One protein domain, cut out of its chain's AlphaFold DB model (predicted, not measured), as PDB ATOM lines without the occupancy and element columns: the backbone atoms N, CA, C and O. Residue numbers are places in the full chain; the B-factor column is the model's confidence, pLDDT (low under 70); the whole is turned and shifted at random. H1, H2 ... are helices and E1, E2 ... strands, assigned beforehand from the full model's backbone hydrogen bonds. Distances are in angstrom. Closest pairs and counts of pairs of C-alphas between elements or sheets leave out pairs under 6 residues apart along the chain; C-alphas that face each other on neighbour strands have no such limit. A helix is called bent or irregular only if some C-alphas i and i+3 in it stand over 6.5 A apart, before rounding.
ATOM      1  N   SER A   7     158.898 161.382 210.550       89.50
ATOM      2  CA  SER A   7     159.526 162.614 210.065       89.50
ATOM      3  C   SER A   7     159.478 162.636 208.547       89.50
ATOM      4  O   SER A   7     159.992 161.717 207.912       89.50
ATOM      5  N   ASN A   8     158.924 163.697 207.970       89.94
ATOM      6  CA  ASN A   8     158.773 163.854 206.531       89.94
ATOM      7  C   ASN A   8     159.574 165.061 206.062       89.94
ATOM      8  O   ASN A   8     159.566 166.108 206.705       89.94
ATOM      9  N   THR A   9     160.250 164.916 204.930       90.75
ATOM     10  CA  THR A   9     160.888 166.028 204.225       90.75
ATOM     11  C   THR A   9     160.472 166.002 202.767       90.75
ATOM     12  O   THR A   9     160.583 164.966 202.115       90.75
ATOM     13  N   ILE A  10     159.999 167.128 202.249       91.38
ATOM     14  CA  ILE A  10     159.609 167.301 200.852       91.38
ATOM     15  C   ILE A  10     160.518 168.349 200.233       91.38
ATOM     16  O   ILE A  10     160.588 169.476 200.707       91.38
ATOM     17  N   TYR A  11     161.180 167.964 199.157       91.81
ATOM     18  CA  TYR A  11     162.025 168.803 198.334       91.81
ATOM     19  C   TYR A  11     161.275 169.118 197.046       91.81
ATOM     20  O   TYR A  11     160.918 168.208 196.301       91.81
ATOM     21  N   VAL A  12     161.053 170.397 196.772       92.38
ATOM     22  CA  VAL A  12     160.458 170.881 195.524       92.38
ATOM     23  C   VAL A  12     161.510 171.690 194.777       92.38
ATOM     24  O   VAL A  12     162.170 172.553 195.353       92.38
ATOM     25  N   SER A  13     161.678 171.405 193.492       90.88
ATOM     26  CA  SER A  13     162.690 172.020 192.625       90.88
ATOM     27  C   SER A  13     162.112 172.335 191.244       90.88
ATOM     28  O   SER A  13     160.919 172.121 191.013       90.88
ATOM     29  N   GLN A  14     162.943 172.874 190.344       90.06
ATOM     30  CA  GLN A  14     162.536 173.387 189.026       90.06
ATOM     31  C   GLN A  14     161.613 174.620 189.070       90.06
ATOM     32  O   GLN A  14     161.027 175.015 188.061       90.06
ATOM     33  N   VAL A  15     161.523 175.308 190.213       91.62
ATOM     34  CA  VAL A  15     160.631 176.462 190.371       91.62
ATOM     35  C   VAL A  15     161.322 177.749 189.913       91.62
ATOM     36  O   VAL A  15     162.246 178.233 190.558       91.62
ATOM     37  N   LYS A  16     160.900 178.343 188.792       90.12
ATOM     38  CA  LYS A  16     161.576 179.537 188.231       90.12
ATOM     39  C   LYS A  16     161.078 180.874 188.796       90.12
ATOM     40  O   LYS A  16     161.841 181.851 188.833       90.12
ATOM     41  N   ASP A  17     159.841 180.889 189.289       90.56
ATOM     42  CA  ASP A  17     159.121 182.089 189.712       90.56
ATOM     43  C   ASP A  17     158.597 181.984 191.147       90.56
ATOM     44  O   ASP A  17     158.183 180.919 191.598       90.56
ATOM     45  N   ALA A  18     158.570 183.116 191.855       89.88
ATOM     46  CA  ALA A  18     158.150 183.184 193.256       89.88
ATOM     47  C   ALA A  18     156.627 183.050 193.455       89.88
ATOM     48  O   ALA A  18     156.179 182.498 194.456       89.88
ATOM     49  N   GLY A  19     155.816 183.529 192.504       91.06
ATOM     50  CA  GLY A  19     154.351 183.545 192.636       91.06
ATOM     51  C   GLY A  19     153.713 182.156 192.821       91.06
ATOM     52  O   GLY A  19     152.865 181.993 193.698       91.06
ATOM     53  N   PRO A  20     154.098 181.132 192.034       93.00
ATOM     54  CA  PRO A  20     153.646 179.759 192.255       93.00
ATOM     55  C   PRO A  20     154.003 179.189 193.635       93.00
ATOM     56  O   PRO A  20     153.257 178.364 194.148       93.00
ATOM     57  N   ILE A  21     155.100 179.642 194.254       93.62
ATOM     58  CA  ILE A  21     155.548 179.151 195.566       93.62
ATOM     59  C   ILE A  21     154.571 179.561 196.660       93.62
ATOM     60  O   ILE A  21     154.123 178.714 197.425       93.62
ATOM     61  N   TRP A  22     154.211 180.846 196.697       93.12
ATOM     62  CA  TRP A  22     153.244 181.370 197.660       93.12
ATOM     63  C   TRP A  22     151.915 180.614 197.591       93.12
ATOM     64  O   TRP A  22     151.435 180.100 198.600       93.12
ATOM     65  N   ARG A  23     151.364 180.490 196.376       92.88
ATOM     66  CA  ARG A  23     150.106 179.777 196.124       92.88
ATOM     67  C   ARG A  23     150.188 178.314 196.546       92.88
ATOM     68  O   ARG A  23     149.300 177.847 197.246       92.88
ATOM     69  N   MET A  24     151.272 177.625 196.192       94.25
ATOM     70  CA  MET A  24     151.491 176.224 196.556       94.25
ATOM     71  C   MET A  24     151.527 176.007 198.064       94.25
ATOM     72  O   MET A  24     150.851 175.107 198.554       94.25
ATOM     73  N   LEU A  25     152.242 176.852 198.806       92.81
ATOM     74  CA  LEU A  25     152.314 176.748 200.263       92.81
ATOM     75  C   LEU A  25     150.966 177.047 200.926       92.81
ATOM     76  O   LEU A  25     150.540 176.290 201.795       92.81
ATOM     77  N   HIS A  26     150.283 178.112 200.499       91.56
ATOM     78  CA  HIS A  26     148.965 178.465 201.024       91.56
ATOM     79  C   HIS A  26     147.935 177.374 200.749       91.56
ATOM     80  O   HIS A  26     147.303 176.895 201.686       91.56
ATOM     81  N   GLU A  27     147.800 176.934 199.497       90.81
ATOM     82  CA  GLU A  27     146.840 175.894 199.125       90.81
ATOM     83  C   GLU A  27     147.153 174.568 199.823       90.81
ATOM     84  O   GLU A  27     146.230 173.898 200.285       90.81
ATOM     85  N   LEU A  28     148.432 174.193 199.952       88.44
ATOM     86  CA  LEU A  28     148.831 172.991 200.682       88.44
ATOM     87  C   LEU A  28     148.445 173.088 202.161       88.44
ATOM     88  O   LEU A  28     147.791 172.185 202.681       88.44
ATOM     89  N   ILE A  29     148.815 174.174 202.842       87.88
ATOM     90  CA  ILE A  29     148.541 174.325 204.276       87.88
ATOM     91  C   ILE A  29     147.042 174.461 204.529       87.88
ATOM     92  O   ILE A  29     146.533 173.850 205.463       87.88
ATOM     93  N   GLU A  30     146.308 175.202 203.701       86.62
ATOM     94  CA  GLU A  30     144.849 175.261 203.787       86.62
ATOM     95  C   GLU A  30     144.219 173.892 203.537       86.62
ATOM     96  O   GLU A  30     143.313 173.507 204.268       86.62
ATOM     97  N   THR A  31     144.727 173.114 202.582       81.75
ATOM     98  CA  THR A  31     144.266 171.737 202.351       81.75
ATOM     99  C   THR A  31     144.538 170.842 203.559       81.75
ATOM    100  O   THR A  31     143.716 169.986 203.872       81.75
ATOM    101  N   ILE A  32     145.650 171.034 204.271       79.19
ATOM    102  CA  ILE A  32     145.945 170.292 205.506       79.19
ATOM    103  C   ILE A  32     145.043 170.768 206.660       79.19
ATOM    104  O   ILE A  32     144.503 169.942 207.389       79.19
ATOM    105  N   ARG A  33     144.830 172.085 206.810       77.94
ATOM    106  CA  ARG A  33     144.001 172.687 207.875       77.94
ATOM    107  C   ARG A  33     142.511 172.395 207.717       77.94
ATOM    108  O   ARG A  33     141.843 172.125 208.706       77.94
ATOM    109  N   ASN A  34     141.994 172.468 206.492       73.25
ATOM    110  CA  ASN A  34     140.569 172.322 206.182       73.25
ATOM    111  C   ASN A  34     140.122 170.858 206.094       73.25
ATOM    112  O   ASN A  34     138.954 170.583 205.812       73.25
ATOM    113  N   GLN A  35     141.020 169.902 206.325       62.88
ATOM    114  CA  GLN A  35     140.701 168.479 206.311       62.88
ATOM    115  C   GLN A  35     140.038 167.976 207.587       62.88
ATOM    116  O   GLN A  35     140.434 166.980 208.192       62.88
ATOM    117  N   ASP A  36     138.929 168.634 207.907       46.16
ATOM    118  CA  ASP A  36     137.969 168.162 208.886       46.16
ATOM    119  C   ASP A  36     136.900 167.239 208.271       46.16
ATOM    120  O   ASP A  36     136.151 166.662 209.037       46.16
ATOM    121  N   ASP A  37     136.840 166.978 206.946       41.06
ATOM    122  CA  ASP A  37     135.768 166.122 206.366       41.06
ATOM    123  C   ASP A  37     136.078 165.249 205.125       41.06
ATOM    124  O   ASP A  37     135.222 164.465 204.712       41.06
ATOM    125  N   SER A  38     137.283 165.283 204.541       40.91
ATOM    126  CA  SER A  38     137.647 164.380 203.428       40.91
ATOM    127  C   SER A  38     138.744 163.388 203.831       40.91
ATOM    128  O   SER A  38     139.662 163.701 204.581       40.91
ATOM    129  N   TYR A  39     138.592 162.145 203.382       45.38
ATOM    130  CA  TYR A  39     139.158 160.906 203.934       45.38
ATOM    131  C   TYR A  39     140.698 160.727 203.910       45.38
ATOM    132  O   TYR A  39     141.157 159.612 204.152       45.38
ATOM    133  N   HIS A  40     141.521 161.753 203.652       50.62
ATOM    134  CA  HIS A  40     142.956 161.550 203.379       50.62
ATOM    135  C   HIS A  40     143.941 162.059 204.447       50.62
ATOM    136  O   HIS A  40     145.011 161.470 204.562       50.62
ATOM    137  N   PHE A  41     143.611 163.077 205.254       51.81
ATOM    138  CA  PHE A  41     144.586 163.670 206.189       51.81
ATOM    139  C   PHE A  41     144.075 163.927 207.617       51.81
ATOM    140  O   PHE A  41     144.826 164.486 208.424       51.81
ATOM    141  N   ARG A  42     142.858 163.490 207.981       45.62
ATOM    142  CA  ARG A  42     142.334 163.611 209.357       45.62
ATOM    143  C   ARG A  42     143.358 163.046 210.361       45.62
ATOM    144  O   ARG A  42     143.647 161.856 210.341       45.62
ATOM    145  N   GLN A  43     143.892 163.910 211.231       54.69
ATOM    146  CA  GLN A  43     144.861 163.612 212.312       54.69
ATOM    147  C   GLN A  43     146.318 163.335 211.889       54.69
ATOM    148  O   GLN A  43     147.121 162.875 212.704       54.69
ATOM    149  N   SER A  44     146.676 163.603 210.631       67.94
ATOM    150  CA  SER A  44     147.912 163.067 210.057       67.94
ATOM    151  C   SER A  44     149.144 163.957 210.164       67.94
ATOM    152  O   SER A  44     150.214 163.378 210.220       67.94
ATOM    153  N   ILE A  45     149.053 165.293 210.211       78.88
ATOM    154  CA  ILE A  45     150.216 166.202 210.128       78.88
ATOM    155  C   ILE A  45     150.195 167.212 211.275       78.88
ATOM    156  O   ILE A  45     149.181 167.868 211.503       78.88
ATOM    157  N   ASP A  46     151.328 167.364 211.955       81.75
ATOM    158  CA  ASP A  46     151.528 168.398 212.965       81.75
ATOM    159  C   ASP A  46     152.075 169.678 212.315       81.75
ATOM    160  O   ASP A  46     153.247 169.762 211.933       81.75
ATOM    161  N   LEU A  47     151.199 170.672 212.159       80.19
ATOM    162  CA  LEU A  47     151.532 171.953 211.538       80.19
ATOM    163  C   LEU A  47     152.446 172.827 212.407       80.19
ATOM    164  O   LEU A  47     153.083 173.724 211.857       80.19
ATOM    165  N   GLU A  48     152.551 172.580 213.720       81.56
ATOM    166  CA  GLU A  48     153.517 173.294 214.569       81.56
ATOM    167  C   GLU A  48     154.957 172.940 214.186       81.56
ATOM    168  O   GLU A  48     155.860 173.769 214.289       81.56
ATOM    169  N   PHE A  49     155.158 171.723 213.673       82.00
ATOM    170  CA  PHE A  49     156.446 171.239 213.191       82.00
ATOM    171  C   PHE A  49     156.650 171.454 211.692       82.00
ATOM    172  O   PHE A  49     157.688 171.046 211.175       82.00
ATOM    173  N   LEU A  50     155.702 172.086 210.986       87.44
ATOM    174  CA  LEU A  50     155.889 172.426 209.580       87.44
ATOM    175  C   LEU A  50     156.843 173.618 209.451       87.44
ATOM    176  O   LEU A  50     156.459 174.779 209.613       87.44
ATOM    177  N   HIS A  51     158.089 173.313 209.110       88.56
ATOM    178  CA  HIS A  51     159.118 174.290 208.799       88.56
ATOM    179  C   HIS A  51     159.377 174.318 207.296       88.56
ATOM    180  O   HIS A  51     159.595 173.282 206.665       88.56
ATOM    181  N   SER A  52     159.374 175.519 206.724       91.44
ATOM    182  CA  SER A  52     159.651 175.729 205.308       91.44
ATOM    183  C   SER A  52     160.969 176.467 205.141       91.44
ATOM    184  O   SER A  52     161.259 177.427 205.850       91.44
ATOM    185  N   THR A  53     161.782 176.029 204.190       92.06
ATOM    186  CA  THR A  53     163.020 176.702 203.797       92.06
ATOM    187  C   THR A  53     163.048 176.837 202.290       92.06
ATOM    188  O   THR A  53     162.848 175.864 201.571       92.06
ATOM    189  N   ILE A  54     163.295 178.047 201.806       92.31
ATOM    190  CA  ILE A  54     163.410 178.358 200.386       92.31
ATOM    191  C   ILE A  54     164.814 178.880 200.133       92.31
ATOM    192  O   ILE A  54     165.262 179.821 200.783       92.31
ATOM    193  N   CYS A  55     165.499 178.302 199.161       90.25
ATOM    194  CA  CYS A  55     166.799 178.769 198.699       90.25
ATOM    195  C   CYS A  55     166.716 179.065 197.195       90.25
ATOM    196  O   CYS A  55     165.886 178.489 196.490       90.25
ATOM    197  N   TYR A  56     167.564 179.963 196.691       87.56
ATOM    198  CA  TYR A  56     167.682 180.225 195.254       87.56
ATOM    199  C   TYR A  56     169.093 179.900 194.767       87.56
ATOM    200  O   TYR A  56     170.060 180.528 195.206       87.56
ATOM    201  N   SER A  57     169.203 178.947 193.843       83.19
ATOM    202  CA  SER A  57     170.469 178.481 193.271       83.19
ATOM    203  C   SER A  57     170.253 177.867 191.892       83.19
ATOM    204  O   SER A  57     169.147 177.453 191.560       83.19
ATOM    205  N   GLY A  58     171.289 177.845 191.050       80.50
ATOM    206  CA  GLY A  58     171.208 177.222 189.720       80.50
ATOM    207  C   GLY A  58     170.127 177.811 188.801       80.50
ATOM    208  O   GLY A  58     169.667 177.149 187.877       80.50
ATOM    209  N   GLY A  59     169.686 179.050 189.055       85.56
ATOM    210  CA  GLY A  59     168.617 179.687 188.283       85.56
ATOM    211  C   GLY A  59     167.195 179.278 188.687       85.56
ATOM    212  O   GLY A  59     166.267 179.489 187.907       85.56
ATOM    213  N   GLU A  60     167.004 178.685 189.864       89.81
ATOM    214  CA  GLU A  60     165.696 178.274 190.379       89.81
ATOM    215  C   GLU A  60     165.574 178.415 191.893       89.81
ATOM    216  O   GLU A  60     166.560 178.451 192.628       89.81
ATOM    217  N   PHE A  61     164.329 178.485 192.349       91.12
ATOM    218  CA  PHE A  61     163.960 178.295 193.736       91.12
ATOM    219  C   PHE A  61     163.863 176.806 194.049       91.12
ATOM    220  O   PHE A  61     163.331 176.009 193.271       91.12
ATOM    221  N   GLN A  62     164.351 176.462 195.229       91.12
ATOM    222  CA  GLN A  62     164.276 175.133 195.803       91.12
ATOM    223  C   GLN A  62     163.667 175.253 197.188       91.12
ATOM    224  O   GLN A  62     164.028 176.145 197.957       91.12
ATOM    225  N   ILE A  63     162.699 174.394 197.469       92.19
ATOM    226  CA  ILE A  63     161.833 174.485 198.639       92.19
ATOM    227  C   ILE A  63     161.980 173.186 199.409       92.19
ATOM    228  O   ILE A  63     161.889 172.107 198.831       92.19
ATOM    229  N   ILE A  64     162.193 173.302 200.709       91.81
ATOM    230  CA  ILE A  64     162.312 172.189 201.636       91.81
ATOM    231  C   ILE A  64     161.211 172.369 202.673       91.81
ATOM    232  O   ILE A  64     161.179 173.380 203.372       91.81
ATOM    233  N   LEU A  65     160.305 171.402 202.750       91.44
ATOM    234  CA  LEU A  65     159.255 171.339 203.760       91.44
ATOM    235  C   LEU A  65     159.574 170.186 204.696       91.44
ATOM    236  O   LEU A  65     159.639 169.042 204.255       91.44
ATOM    237  N   HIS A  66     159.757 170.478 205.975       90.50
ATOM    238  CA  HIS A  66     159.932 169.473 207.018       90.50
ATOM    239  C   HIS A  66     158.724 169.501 207.943       90.50
ATOM    240  O   HIS A  66     158.284 170.582 208.308       90.50
ATOM    241  N   PHE A  67     158.164 168.338 208.275       89.62
ATOM    242  CA  PHE A  67     157.041 168.226 209.209       89.62
ATOM    243  C   PHE A  67     156.940 166.821 209.806       89.62
ATOM    244  O   PHE A  67     157.513 165.849 209.299       89.62
ATOM    245  N   LEU A  68     156.164 166.703 210.884       87.88
ATOM    246  CA  LEU A  68     155.848 165.426 211.514       87.88
ATOM    247  C   LEU A  68     154.462 164.941 211.096       87.88
ATOM    248  O   LEU A  68     153.527 165.730 210.974       87.88
ATOM    249  N   SER A  69     154.331 163.628 210.903       86.62
ATOM    250  CA  SER A  69     153.050 162.982 210.644       86.62
ATOM    251  C   SER A  69     152.828 161.733 211.499       86.62
ATOM    252  O   SER A  69     153.777 161.090 211.946       86.62
ATOM    253  N   SER A  70     151.567 161.384 211.749       79.50
ATOM    254  CA  SER A  70     151.175 160.162 212.472       79.50
ATOM    255  C   SER A  70     150.966 158.956 211.541       79.50
ATOM    256  O   SER A  70     150.949 157.808 211.988       79.50
ATOM    257  N   VAL A  71     150.844 159.212 210.232       77.38
ATOM    258  CA  VAL A  71     150.694 158.229 209.149       77.38
ATOM    259  C   VAL A  71     151.504 158.659 207.924       77.38
ATOM    260  O   VAL A  71     151.928 159.813 207.836       77.38
ATOM    261  N   GLY A  72     151.731 157.744 206.981       73.94
ATOM    262  CA  GLY A  72     152.406 158.079 205.729       73.94
ATOM    263  C   GLY A  72     151.536 158.998 204.874       73.94
ATOM    264  O   GLY A  72     150.426 158.629 204.501       73.94
ATOM    265  N   VAL A  73     152.030 160.207 204.600       79.25
ATOM    266  CA  VAL A  73     151.302 161.269 203.870       79.25
ATOM    267  C   VAL A  73     152.045 161.763 202.630       79.25
ATOM    268  O   VAL A  73     151.513 162.574 201.870       79.25
ATOM    269  N   MET A  74     153.273 161.284 202.408       82.62
ATOM    270  CA  MET A  74     154.136 161.760 201.326       82.62
ATOM    271  C   MET A  74     153.488 161.621 199.955       82.62
ATOM    272  O   MET A  74     153.566 162.552 199.162       82.62
ATOM    273  N   GLU A  75     152.871 160.475 199.656       81.81
ATOM    274  CA  GLU A  75     152.266 160.218 198.346       81.81
ATOM    275  C   GLU A  75     151.156 161.235 198.065       81.81
ATOM    276  O   GLU A  75     151.158 161.878 197.021       81.81
ATOM    277  N   GLY A  76     150.283 161.480 199.047       81.56
ATOM    278  CA  GLY A  76     149.217 162.472 198.938       81.56
ATOM    279  C   GLY A  76     149.745 163.888 198.700       81.56
ATOM    280  O   GLY A  76     149.284 164.567 197.785       81.56
ATOM    281  N   ILE A  77     150.736 164.335 199.481       85.88
ATOM    282  CA  ILE A  77     151.286 165.695 199.341       85.88
ATOM    283  C   ILE A  77     152.089 165.841 198.049       85.88
ATOM    284  O   ILE A  77     151.928 166.819 197.324       85.88
ATOM    285  N   SER A  78     152.955 164.879 197.743       85.50
ATOM    286  CA  SER A  78     153.792 164.931 196.543       85.50
ATOM    287  C   SER A  78     152.963 164.868 195.267       85.50
ATOM    288  O   SER A  78     153.232 165.632 194.339       85.50
ATOM    289  N   SER A  79     151.916 164.041 195.250       82.31
ATOM    290  CA  SER A  79     150.938 163.986 194.168       82.31
ATOM    291  C   SER A  79     150.163 165.299 194.051       82.31
ATOM    292  O   SER A  79     150.108 165.862 192.961       82.31
ATOM    293  N   PHE A  80     149.674 165.868 195.163       86.44
ATOM    294  CA  PHE A  80     149.013 167.179 195.170       86.44
ATOM    295  C   PHE A  80     149.892 168.271 194.545       86.44
ATOM    296  O   PHE A  80     149.460 168.950 193.612       86.44
ATOM    297  N   ILE A  81     151.138 168.412 195.017       89.50
ATOM    298  CA  ILE A  81     152.064 169.433 194.512       89.50
ATOM    299  C   ILE A  81     152.341 169.193 193.024       89.50
ATOM    300  O   ILE A  81     152.222 170.109 192.215       89.50
ATOM    301  N   SER A  82     152.671 167.958 192.645       85.81
ATOM    302  CA  SER A  82     153.094 167.643 191.277       85.81
ATOM    303  C   SER A  82     151.951 167.745 190.263       85.81
ATOM    304  O   SER A  82     152.166 168.208 189.148       85.81
ATOM    305  N   GLN A  83     150.730 167.349 190.629       85.00
ATOM    306  CA  GLN A  83     149.559 167.459 189.752       85.00
ATOM    307  C   GLN A  83     149.114 168.911 189.579       85.00
ATOM    308  O   GLN A  83     148.715 169.314 188.487       85.00
ATOM    309  N   ARG A  84     149.177 169.707 190.651       88.00
ATOM    310  CA  ARG A  84     148.660 171.079 190.656       88.00
ATOM    311  C   ARG A  84     149.662 172.105 190.134       88.00
ATOM    312  O   ARG A  84     149.253 173.102 189.546       88.00
ATOM    313  N   TYR A  85     150.957 171.829 190.293       88.62
ATOM    314  CA  TYR A  85     152.053 172.708 189.875       88.62
ATOM    315  C   TYR A  85     152.968 172.093 188.806       88.62
ATOM    316  O   TYR A  85     154.045 172.635 188.574       88.62
ATOM    317  N   GLY A  86     152.518 171.020 188.132       74.94
ATOM    318  CA  GLY A  86     153.010 170.427 186.874       74.94
ATOM    319  C   GLY A  86     154.526 170.444 186.662       74.94
ATOM    320  O   GLY A  86     155.195 169.442 186.859       74.94
ATOM    321  N   SER A  87     155.057 171.616 186.320       82.69
ATOM    322  CA  SER A  87     156.483 171.961 186.223       82.69
ATOM    323  C   SER A  87     157.360 171.683 187.455       82.69
ATOM    324  O   SER A  87     158.562 171.913 187.391       82.69
ATOM    325  N   PHE A  88     156.793 171.282 188.593       90.69
ATOM    326  CA  PHE A  88     157.561 171.059 189.813       90.69
ATOM    327  C   PHE A  88     158.075 169.625 189.872       90.69
ATOM    328  O   PHE A  88     157.321 168.668 189.690       90.69
ATOM    329  N   TYR A  89     159.354 169.488 190.211       90.75
ATOM    330  CA  TYR A  89     159.940 168.198 190.545       90.75
ATOM    331  C   TYR A  89     159.974 168.022 192.061       90.75
ATOM    332  O   TYR A  89     160.579 168.835 192.769       90.75
ATOM    333  N   VAL A  90     159.313 166.971 192.550       92.31
ATOM    334  CA  VAL A  90     159.076 166.736 193.976       92.31
ATOM    335  C   VAL A  90     159.770 165.455 194.414       92.31
ATOM    336  O   VAL A  90     159.438 164.371 193.948       92.31
ATOM    337  N   LYS A  91     160.706 165.559 195.353       91.75
ATOM    338  CA  LYS A  91     161.298 164.418 196.059       91.75
ATOM    339  C   LYS A  91     160.822 164.424 197.498       91.75
ATOM    340  O   LYS A  91     160.682 165.477 198.108       91.75
ATOM    341  N   CYS A  92     160.617 163.255 198.072       90.38
ATOM    342  CA  CYS A  92     160.171 163.123 199.442       90.38
ATOM    343  C   CYS A  92     161.024 162.081 200.169       90.38
ATOM    344  O   CYS A  92     161.400 161.061 199.592       90.38
ATOM    345  N   VAL A  93     161.287 162.343 201.446       90.88
ATOM    346  CA  VAL A  93     161.958 161.448 202.390       90.88
ATOM    347  C   VAL A  93     161.052 161.254 203.598       90.88
ATOM    348  O   VAL A  93     160.594 162.234 204.182       90.88
ATOM    349  N   GLU A  94     160.827 160.012 204.000       90.19
ATOM    350  CA  GLU A  94     160.085 159.673 205.211       90.19
ATOM    351  C   GLU A  94     160.901 158.751 206.097       90.19
ATOM    352  O   GLU A  94     161.406 157.711 205.671       90.19
ATOM    353  N   ILE A  95     161.017 159.149 207.356       88.81
ATOM    354  CA  ILE A  95     161.754 158.434 208.383       88.81
ATOM    355  C   ILE A  95     160.763 158.065 209.474       88.81
ATOM    356  O   ILE A  95     160.388 158.870 210.328       88.81
ATOM    357  N   ASP A  96     160.352 156.808 209.455       84.44
ATOM    358  CA  ASP A  96     159.454 156.255 210.451       84.44
ATOM    359  C   ASP A  96     160.274 155.770 211.651       84.44
ATOM    360  O   ASP A  96     161.002 154.787 211.562       84.44
ATOM    361  N   SER A  97     160.190 156.450 212.796       76.50
ATOM    362  CA  SER A  97     160.955 156.098 214.006       76.50
ATOM    363  C   SER A  97     160.695 154.664 214.500       76.50
ATOM    364  O   SER A  97     161.611 154.032 215.020       76.50
ATOM    365  N   GLY A  98     159.495 154.125 214.260       78.00
ATOM    366  CA  GLY A  98     159.093 152.775 214.661       78.00
ATOM    367  C   GLY A  98     159.489 151.661 213.686       78.00
ATOM    368  O   GLY A  98     159.312 150.490 214.012       78.00
ATOM    369  N   LYS A  99     160.006 151.994 212.497       81.25
ATOM    370  CA  LYS A  99     160.603 151.031 211.555       81.25
ATOM    371  C   LYS A  99     162.087 151.340 211.401       81.25
ATOM    372  O   LYS A  99     162.487 152.491 211.482       81.25
ATOM    373  N   ASP A 100     162.927 150.355 211.122       84.06
ATOM    374  CA  ASP A 100     164.345 150.623 210.823       84.06
ATOM    375  C   ASP A 100     164.573 151.003 209.347       84.06
ATOM    376  O   ASP A 100     165.539 150.583 208.715       84.06
ATOM    377  N   VAL A 101     163.644 151.772 208.760       86.38
ATOM    378  CA  VAL A 101     163.651 152.106 207.327       86.38
ATOM    379  C   VAL A 101     163.465 153.596 207.062       86.38
ATOM    380  O   VAL A 101     162.944 154.336 207.901       86.38
ATOM    381  N   VAL A 102     163.892 154.006 205.871       88.19
ATOM    382  CA  VAL A 102     163.649 155.306 205.249       88.19
ATOM    383  C   VAL A 102     163.007 155.063 203.890       88.19
ATOM    384  O   VAL A 102     163.515 154.256 203.105       88.19
ATOM    385  N   ASN A 103     161.902 155.752 203.632       90.12
ATOM    386  CA  ASN A 103     161.186 155.707 202.365       90.12
ATOM    387  C   ASN A 103     161.519 156.945 201.535       90.12
ATOM    388  O   ASN A 103     161.617 158.057 202.056       90.12
ATOM    389  N   PHE A 104     161.673 156.738 200.235       90.62
ATOM    390  CA  PHE A 104     161.957 157.765 199.250       90.62
ATOM    391  C   PHE A 104     160.928 157.696 198.137       90.62
ATOM    392  O   PHE A 104     160.657 156.614 197.616       90.62
ATOM    393  N   LEU A 105     160.411 158.855 197.745       90.50
ATOM    394  CA  LEU A 105     159.490 159.006 196.623       90.50
ATOM    395  C   LEU A 105     159.943 160.173 195.752       90.50
ATOM    396  O   LEU A 105     160.433 161.177 196.267       90.50
ATOM    397  N   ALA A 106     159.767 160.060 194.442       89.88
ATOM    398  CA  ALA A 106     160.022 161.140 193.501       89.88
ATOM    399  C   ALA A 106     158.884 161.234 192.485       89.88
ATOM    400  O   ALA A 106     158.525 160.233 191.872       89.88
ATOM    401  N   HIS A 107     158.359 162.437 192.283       88.88
ATOM    402  CA  HIS A 107     157.323 162.754 191.313       88.88
ATOM    403  C   HIS A 107     157.775 163.885 190.392       88.88
ATOM    404  O   HIS A 107     158.425 164.837 190.822       88.88
ATOM    405  N   GLU A 108     157.384 163.795 189.127       86.94
ATOM    406  CA  GLU A 108     157.569 164.845 188.128       86.94
ATOM    407  C   GLU A 108     156.322 164.900 187.251       86.94
ATOM    408  O   GLU A 108     155.851 163.852 186.802       86.94
ATOM    409  N   ASN A 109     155.759 166.091 187.024       82.38
ATOM    410  CA  ASN A 109     154.537 166.267 186.226       82.38
ATOM    411  C   ASN A 109     153.369 165.357 186.671       82.38
ATOM    412  O   ASN A 109     152.611 164.844 185.851       82.38
ATOM    413  N   GLY A 110     153.248 165.111 187.978       76.81
ATOM    414  CA  GLY A 110     152.212 164.246 188.556       76.81
ATOM    415  C   GLY A 110     152.446 162.740 188.384       76.81
ATOM    416  O   GLY A 110     151.582 161.958 188.768       76.81
ATOM    417  N   ILE A 111     153.592 162.322 187.836       85.75
ATOM    418  CA  ILE A 111     153.942 160.917 187.591       85.75
ATOM    419  C   ILE A 111     155.017 160.475 188.586       85.75
ATOM    420  O   ILE A 111     156.022 161.168 188.752       85.75
ATOM    421  N   LEU A 112     154.825 159.309 189.211       88.12
ATOM    422  CA  LEU A 112     155.829 158.670 190.064       88.12
ATOM    423  C   LEU A 112     157.044 158.259 189.219       88.12
ATOM    424  O   LEU A 112     156.949 157.394 188.352       88.12
ATOM    425  N   GLN A 113     158.188 158.886 189.482       88.88
ATOM    426  CA  GLN A 113     159.465 158.628 188.809       88.88
ATOM    427  C   GLN A 113     160.312 157.589 189.545       88.88
ATOM    428  O   GLN A 113     161.153 156.924 188.944       88.88
ATOM    429  N   GLY A 114     160.123 157.453 190.858       86.44
ATOM    430  CA  GLY A 114     160.885 156.497 191.646       86.44
ATOM    431  C   GLY A 114     160.362 156.341 193.062       86.44
ATOM    432  O   GLY A 114     159.940 157.305 193.697       86.44
ATOM    433  N   GLU A 115     160.451 155.110 193.553       91.69
ATOM    434  CA  GLU A 115     160.138 154.722 194.921       91.69
ATOM    435  C   GLU A 115     161.245 153.802 195.434       91.69
ATOM    436  O   GLU A 115     161.708 152.903 194.724       91.69
ATOM    437  N   LYS A 116     161.710 154.038 196.663       89.81
ATOM    438  CA  LYS A 116     162.738 153.202 197.284       89.81
ATOM    439  C   LYS A 116     162.593 153.173 198.798       89.81
ATOM    440  O   LYS A 116     162.517 154.217 199.433       89.81
ATOM    441  N   THR A 117     162.696 151.984 199.378       90.06
ATOM    442  CA  THR A 117     162.824 151.789 200.825       90.06
ATOM    443  C   THR A 117     164.214 151.249 201.138       90.06
ATOM    444  O   THR A 117     164.666 150.286 200.516       90.06
ATOM    445  N   VAL A 118     164.908 151.854 202.099       88.00
ATOM    446  CA  VAL A 118     166.229 151.394 202.566       88.00
ATOM    447  C   VAL A 118     166.293 151.366 204.084       88.00
ATOM    448  O   VAL A 118     165.492 152.017 204.746       88.00
ATOM    449  N   SER A 119     167.270 150.659 204.649       85.75
ATOM    450  CA  SER A 119     167.522 150.725 206.090       85.75
ATOM    451  C   SER A 119     168.082 152.090 206.505       85.75
ATOM    452  O   SER A 119     168.841 152.716 205.760       85.75
ATOM    453  N   LYS A 120     167.752 152.548 207.719       78.50
ATOM    454  CA  LYS A 120     168.209 153.855 208.238       78.50
ATOM    455  C   LYS A 120     169.727 154.018 208.239       78.50
ATOM    456  O   LYS A 120     170.223 155.100 207.953       78.50
ATOM    457  N   GLY A 121     170.481 152.952 208.503       73.00
ATOM    458  CA  GLY A 121     171.948 152.999 208.470       73.00
ATOM    459  C   GLY A 121     172.537 153.254 207.075       73.00
ATOM    460  O   GLY A 121     173.644 153.773 206.965       73.00
ATOM    461  N   LEU A 122     171.799 152.920 206.010       66.56
ATOM    462  CA  LEU A 122     172.228 153.078 204.614       66.56
ATOM    463  C   LEU A 122     171.628 154.319 203.939       66.56
ATOM    464  O   LEU A 122     172.021 154.659 202.823       66.56
ATOM    465  N   SER A 123     170.693 155.008 204.594       76.69
ATOM    466  CA  SER A 123     169.980 156.141 204.004       76.69
ATOM    467  C   SER A 123     170.836 157.397 203.879       76.69
ATOM    468  O   SER A 123     170.538 158.211 203.016       76.69
ATOM    469  N   LYS A 124     171.915 157.543 204.664       74.94
ATOM    470  CA  LYS A 124     172.750 158.757 204.684       74.94
ATOM    471  C   LYS A 124     173.196 159.201 203.287       74.94
ATOM    472  O   LYS A 124     172.978 160.346 202.929       74.94
ATOM    473  N   HIS A 125     173.735 158.288 202.479       65.88
ATOM    474  CA  HIS A 125     174.203 158.615 201.125       65.88
ATOM    475  C   HIS A 125     173.054 159.012 200.184       65.88
ATOM    476  O   HIS A 125     173.234 159.857 199.314       65.88
ATOM    477  N   LEU A 126     171.870 158.418 200.359       66.50
ATOM    478  CA  LEU A 126     170.687 158.710 199.541       66.50
ATOM    479  C   LEU A 126     170.024 160.026 199.953       66.50
ATOM    480  O   LEU A 126     169.577 160.777 199.095       66.50
ATOM    481  N   VAL A 127     169.993 160.317 201.253       72.19
ATOM    482  CA  VAL A 127     169.567 161.613 201.788       72.19
ATOM    483  C   VAL A 127     170.521 162.692 201.302       72.19
ATOM    484  O   VAL A 127     170.053 163.653 200.714       72.19
ATOM    485  N   GLU A 128     171.835 162.481 201.407       71.06
ATOM    486  CA  GLU A 128     172.836 163.388 200.839       71.06
ATOM    487  C   GLU A 128     172.616 163.583 199.334       71.06
ATOM    488  O   GLU A 128     172.681 164.704 198.862       71.06
ATOM    489  N   GLU A 129     172.300 162.539 198.560       65.50
ATOM    490  CA  GLU A 129     171.973 162.657 197.128       65.50
ATOM    491  C   GLU A 129     170.691 163.428 196.817       65.50
ATOM    492  O   GLU A 129     170.588 164.070 195.769       65.50
ATOM    493  N   ILE A 130     169.712 163.378 197.709       68.44
ATOM    494  CA  ILE A 130     168.488 164.171 197.606       68.44
ATOM    495  C   ILE A 130     168.762 165.620 198.025       68.44
ATOM    496  O   ILE A 130     168.267 166.538 197.377       68.44
ATOM    497  N   GLU A 131     169.616 165.806 199.029       66.50
ATOM    498  CA  GLU A 131     170.112 167.076 199.564       66.50
ATOM    499  C   GLU A 131     171.271 167.670 198.752       66.50
ATOM    500  O   GLU A 131     171.761 168.750 199.091       66.50
ATOM    501  N   LYS A 132     171.717 167.012 197.666       58.75
ATOM    502  CA  LYS A 132     172.741 167.494 196.714       58.75
ATOM    503  C   LYS A 132     172.196 168.686 195.896       58.75
ATOM    504  O   LYS A 132     172.241 168.679 194.675       58.75
ATOM    505  N   SER A 133     171.655 169.705 196.567       53.12
ATOM    506  CA  SER A 133     171.410 171.079 196.121       53.12
ATOM    507  C   SER A 133     170.820 171.895 197.292       53.12
ATOM    508  O   SER A 133     169.888 171.414 197.928       53.12
ATOM    509  N   PRO A 134     171.208 173.154 197.571       48.22
ATOM    510  CA  PRO A 134     172.490 173.832 197.497       48.22
ATOM    511  C   PRO A 134     172.590 174.719 198.761       48.22
ATOM    512  O   PRO A 134     172.280 175.907 198.706       48.22
ATOM    513  N   MET A 135     173.000 174.205 199.923       51.75
ATOM    514  CA  MET A 135     173.160 175.086 201.104       51.75
ATOM    515  C   MET A 135     174.234 176.186 200.921       51.75
ATOM    516  O   MET A 135     174.506 176.966 201.829       51.75
ATOM    517  N   LYS A 136     174.834 176.293 199.732       55.38
ATOM    518  CA  LYS A 136     175.606 177.451 199.296       55.38
ATOM    519  C   LYS A 136     174.660 178.519 198.743       55.38
ATOM    520  O   LYS A 136     174.299 178.490 197.570       55.38
ATOM    521  N   GLY A 137     174.271 179.456 199.599       59.56
ATOM    522  CA  GLY A 137     173.480 180.624 199.221       59.56
ATOM    523  C   GLY A 137     172.714 181.205 200.403       59.56
ATOM    524  O   GLY A 137     172.747 180.672 201.511       59.56
ATOM    525  N   ARG A 138     172.011 182.315 200.172       71.50
ATOM    526  CA  ARG A 138     171.010 182.794 201.129       71.50
ATOM    527  C   ARG A 138     169.784 181.887 201.057       71.50
ATOM    528  O   ARG A 138     169.362 181.498 199.966       71.50
ATOM    529  N   CYS A 139     169.201 181.609 202.214       85.81
ATOM    530  CA  CYS A 139     167.928 180.913 202.334       85.81
ATOM    531  C   CYS A 139     166.962 181.760 203.165       85.81
ATOM    532  O   CYS A 139     167.376 182.551 204.015       85.81
ATOM    533  N   PHE A 140     165.677 181.594 202.889       88.94
ATOM    534  CA  PHE A 140     164.570 182.195 203.610       88.94
ATOM    535  C   PHE A 140     163.775 181.077 204.277       88.94
ATOM    536  O   PHE A 140     163.252 180.197 203.593       88.94
ATOM    537  N   SER A 141     163.717 181.105 205.602       90.50
ATOM    538  CA  SER A 141     163.001 180.113 206.399       90.50
ATOM    539  C   SER A 141     161.858 180.772 207.144       90.50
ATOM    540  O   SER A 141     161.997 181.906 207.596       90.50
ATOM    541  N   PHE A 142     160.745 180.058 207.263       90.31
ATOM    542  CA  PHE A 142     159.556 180.543 207.949       90.31
ATOM    543  C   PHE A 142     158.709 179.382 208.469       90.31
ATOM    544  O   PHE A 142     158.743 178.249 207.974       90.31
ATOM    545  N   THR A 143     157.922 179.711 209.479       89.25
ATOM    546  CA  THR A 143     156.888 178.887 210.091       89.25
ATOM    547  C   THR A 143     155.527 179.146 209.441       89.25
ATOM    548  O   THR A 143     155.322 180.138 208.734       89.25
ATOM    549  N   VAL A 144     154.554 178.273 209.709       86.75
ATOM    550  CA  VAL A 144     153.174 178.462 209.231       86.75
ATOM    551  C   VAL A 144     152.573 179.805 209.680       86.75
ATOM    552  O   VAL A 144     152.041 180.510 208.823       86.75
ATOM    553  N   PRO A 145     152.655 180.226 210.960       87.75
ATOM    554  CA  PRO A 145     152.115 181.524 211.366       87.75
ATOM    555  C   PRO A 145     152.751 182.708 210.629       87.75
ATOM    556  O   PRO A 145     152.049 183.652 210.278       87.75
ATOM    557  N   GLU A 146     154.060 182.664 210.371       89.81
ATOM    558  CA  GLU A 146     154.766 183.727 209.642       89.81
ATOM    559  C   GLU A 146     154.282 183.839 208.195       89.81
ATOM    560  O   GLU A 146     154.014 184.951 207.742       89.81
ATOM    561  N   LEU A 147     154.082 182.704 207.511       88.31
ATOM    562  CA  LEU A 147     153.525 182.684 206.158       88.31
ATOM    563  C   LEU A 147     152.148 183.361 206.118       88.31
ATOM    564  O   LEU A 147     151.943 184.287 205.344       88.31
ATOM    565  N   PHE A 148     151.217 182.961 206.991       86.81
ATOM    566  CA  PHE A 148     149.841 183.485 206.969       86.81
ATOM    567  C   PHE A 148     149.713 184.940 207.445       86.81
ATOM    568  O   PHE A 148     148.701 185.583 207.168       86.81
ATOM    569  N   ASN A 149     150.718 185.468 208.145       89.88
ATOM    570  CA  ASN A 149     150.772 186.876 208.536       89.88
ATOM    571  C   ASN A 149     151.380 187.776 207.449       89.88
ATOM    572  O   ASN A 149     151.263 189.003 207.531       89.88
ATOM    573  N   GLN A 150     152.030 187.196 206.440       88.81
ATOM    574  CA  GLN A 150     152.638 187.932 205.341       88.81
ATOM    575  C   GLN A 150     151.621 188.163 204.213       88.81
ATOM    576  O   GLN A 150     150.707 187.375 203.985       88.81
ATOM    577  N   LYS A 151     151.754 189.273 203.480       92.69
ATOM    578  CA  LYS A 151     151.004 189.466 202.229       92.69
ATOM    579  C   LYS A 151     151.749 188.801 201.075       92.69
ATOM    580  O   LYS A 151     152.971 188.898 201.020       92.69
ATOM    581  N   GLU A 152     151.015 188.261 200.099       92.06
ATOM    582  CA  GLU A 152     151.585 187.641 198.887       92.06
ATOM    583  C   GLU A 152     152.690 188.498 198.256       92.06
ATOM    584  O   GLU A 152     153.794 188.022 198.007       92.06
ATOM    585  N   GLN A 153     152.421 189.792 198.075       93.44
ATOM    586  CA  GLN A 153     153.375 190.723 197.478       93.44
ATOM    587  C   GLN A 153     154.682 190.831 198.281       93.44
ATOM    588  O   GLN A 153     155.762 190.804 197.700       93.44
ATOM    589  N   GLN A 154     154.599 190.885 199.614       93.00
ATOM    590  CA  GLN A 154     155.779 190.973 200.487       93.00
ATOM    591  C   GLN A 154     156.610 189.687 200.437       93.00
ATOM    592  O   GLN A 154     157.840 189.726 200.494       93.00
ATOM    593  N   PHE A 155     155.942 188.538 200.340       93.56
ATOM    594  CA  PHE A 155     156.609 187.250 200.192       93.56
ATOM    595  C   PHE A 155     157.326 187.152 198.844       93.56
ATOM    596  O   PHE A 155     158.496 186.775 198.784       93.56
ATOM    597  N   ILE A 156     156.653 187.555 197.762       93.44
ATOM    598  CA  ILE A 156     157.241 187.591 196.419       93.44
ATOM    599  C   ILE A 156     158.465 188.509 196.391       93.44
ATOM    600  O   ILE A 156     159.494 188.103 195.857       93.44
ATOM    601  N   GLU A 157     158.387 189.699 196.988       93.19
ATOM    602  CA  GLU A 157     159.518 190.632 197.101       93.19
ATOM    603  C   GLU A 157     160.695 190.003 197.856       93.19
ATOM    604  O   GLU A 157     161.823 190.025 197.369       93.19
ATOM    605  N   THR A 158     160.427 189.320 198.971       92.25
ATOM    606  CA  THR A 158     161.460 188.620 199.756       92.25
ATOM    607  C   THR A 158     162.166 187.537 198.931       92.25
ATOM    608  O   THR A 158     163.392 187.407 198.966       92.25
ATOM    609  N   LEU A 159     161.417 186.766 198.138       92.50
ATOM    610  CA  LEU A 159     161.997 185.751 197.256       92.50
ATOM    611  C   LEU A 159     162.719 186.356 196.046       92.50
ATOM    612  O   LEU A 159     163.717 185.805 195.577       92.50
ATOM    613  N   GLN A 160     162.257 187.494 195.534       90.69
ATOM    614  CA  GLN A 160     162.977 188.224 194.496       90.69
ATOM    615  C   GLN A 160     164.320 188.733 195.021       90.69
ATOM    616  O   GLN A 160     165.337 188.521 194.359       90.69
ATOM    617  N   ASP A 161     164.364 189.294 196.227       89.12
ATOM    618  CA  ASP A 161     165.609 189.709 196.878       89.12
ATOM    619  C   ASP A 161     166.564 188.532 197.087       89.12
ATOM    620  O   ASP A 161     167.776 188.666 196.876       89.12
ATOM    621  N   LEU A 162     166.033 187.358 197.444       86.88
ATOM    622  CA  LEU A 162     166.804 186.115 197.512       86.88
ATOM    623  C   LEU A 162     167.470 185.810 196.160       86.88
ATOM    624  O   LEU A 162     168.678 185.594 196.092       86.88
ATOM    625  N   LYS A 163     166.699 185.883 195.070       86.19
ATOM    626  CA  LYS A 163     167.154 185.649 193.690       86.19
ATOM    627  C   LYS A 163     168.184 186.672 193.205       86.19
ATOM    628  O   LYS A 163     169.152 186.282 192.551       86.19
ATOM    629  N   TYR A 164     168.004 187.961 193.498       81.50
ATOM    630  CA  TYR A 164     168.935 189.013 193.076       81.50
ATOM    631  C   TYR A 164     170.269 188.927 193.814       81.50
ATOM    632  O   TYR A 164     171.323 189.000 193.187       81.50
ATOM    633  N   ASN A 165     170.240 188.699 195.125       70.69
ATOM    634  CA  ASN A 165     171.460 188.647 195.926       70.69
ATOM    635  C   ASN A 165     172.282 187.369 195.695       70.69
ATOM    636  O   ASN A 165     173.501 187.404 195.857       70.69
ATOM    637  N   SER A 166     171.659 186.267 195.259       62.59
ATOM    638  CA  SER A 166     172.387 185.062 194.829       62.59
ATOM    639  C   SER A 166     173.185 185.268 193.532       62.59
ATOM    640  O   SER A 166     174.203 184.606 193.332       62.59
ATOM    641  N   LYS A 167     172.773 186.197 192.655       56.59
ATOM    642  CA  LYS A 167     173.530 186.539 191.432       56.59
ATOM    643  C   LYS A 167     174.796 187.342 191.733       56.59
ATOM    644  O   LYS A 167     175.785 187.210 191.026       56.59
TER     645      LYS A 167
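AT A GLANCE: This is residues 7 to 167 of the 180 residues of an uncharacterized protein of Salinispira pacifica (UniProt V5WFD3). A twisted antiparallel sheet of seven strands makes the core, with H1 and H2 packed together over one face and H3 covering part of the other face, over E5 and E4. Toward the E7 edge, H5 packs over E2 and on residues 18 to 22 of H1, while short H4 only grazes the sheet. The 161 printed residues include five named helices and seven named strands, in the order E1 H1 E2 E3 H2 E4 E5 E6 H3 E7 H4 H5; the sheet runs E6 E5 E4 E1 E3 E2 E7 and the class is mixed, helices and strands. The whole is compact, with a radius of gyration of the C-alphas of 15.4 A, and rounded, spanning 42 by 39 by 27 A.

HOW THE PARTS SIT: E1, residues 7 to 15, is the antiparallel neighbour of E3, residues 60 to 69, and of E4, residues 89 to 96; N 10 and O 65 are 2.8 A apart, and N 9 and O 93 are 2.8 A apart, both within hydrogen-bond range. H1, residues 18 to 33, is on the sheet at a height of 9.2 A, over E3 and along the strands, at 8 degrees to E3 on the local plane. E2, residues 45 to 57, bends by 83 degrees at residue 48 and forms a hairpin with E3, with N 53 and O 64 2.8 A apart. E1, H1 and E2 form a split strand-helix-strand unit, two strands running the same way with E3 between them in the sheet, and its crossover is right-handed. H2, residues 74 to 85, is on the same face as H1, at a height of 7.9 A over E4 and over E5, residues 101 to 108. E3, H2 and E4 form a second right-handed split unit, with E1 between its strands. H1 and H2 touch, the closest C-alphas being those of Met 24 and Ile 81 at 7.1 A, and run opposite ways at a steep tilt of 42 degrees. E4, E5 and E6, residues 111 to 119, form a meander, each strand the antiparallel neighbour of the one before; N 105 and O 92 are 3.0 A apart, and N 104 and O 116 are 2.8 A apart. H3, residues 120 to 130, is on the opposite face from H1 and H2, at a height of 9.1 A over E5 and, only just, over E4, on which 3 of its C-alphas fall. E7, residues 139 to 143, is an edge strand beside E2, with N 54 and O 140 2.8 A apart. H4, residues 144 to 149, only grazes the sheet with its residues 144 to 147. H5, residues 152 to 167, lies over E2 at a height of 8.9 A. Residues 18 to 22 of H1 touch H5, with the C-alphas of Ala 18 and Ile 156 closest at 5.5 A. With H2 and H5 on one face of the sheet and H3 on the other, the domain has three layers, helices on both faces of a sheet. Every O i to N i+4 pair is within hydrogen-bond range in H1, H2 and H4, against 4 of 7 in H3 and 11 of 12 in H5.

IN THESE COORDINATES: E1 begins at C-alpha 7, (159.526, 162.614, 210.065), and measures 24.1 A from first to last C-alpha. H1 measures 22.9 A, E2 29.1 A, E3 28.4 A, E4 23.2 A, E5 23.8 A and E6 25.1 A. H3 is only just irregular, with C-alphas 121 and 124 6.9 A apart. H5 measures 23.2 A and ends at C-alpha 167, (173.530, 186.539, 191.432).

THE WHOLE: The two C-alphas farthest apart, those of Asp 37 and Lys 167, are 45.5 A apart. The printed part has no cut, and its one long link joins H1 to E2 over 11 residues. The mean pLDDT of the printed part is 82.3; under 70 are residues 35 to 44, 122, 125 to 126, 129 to 137 and 166 to 167.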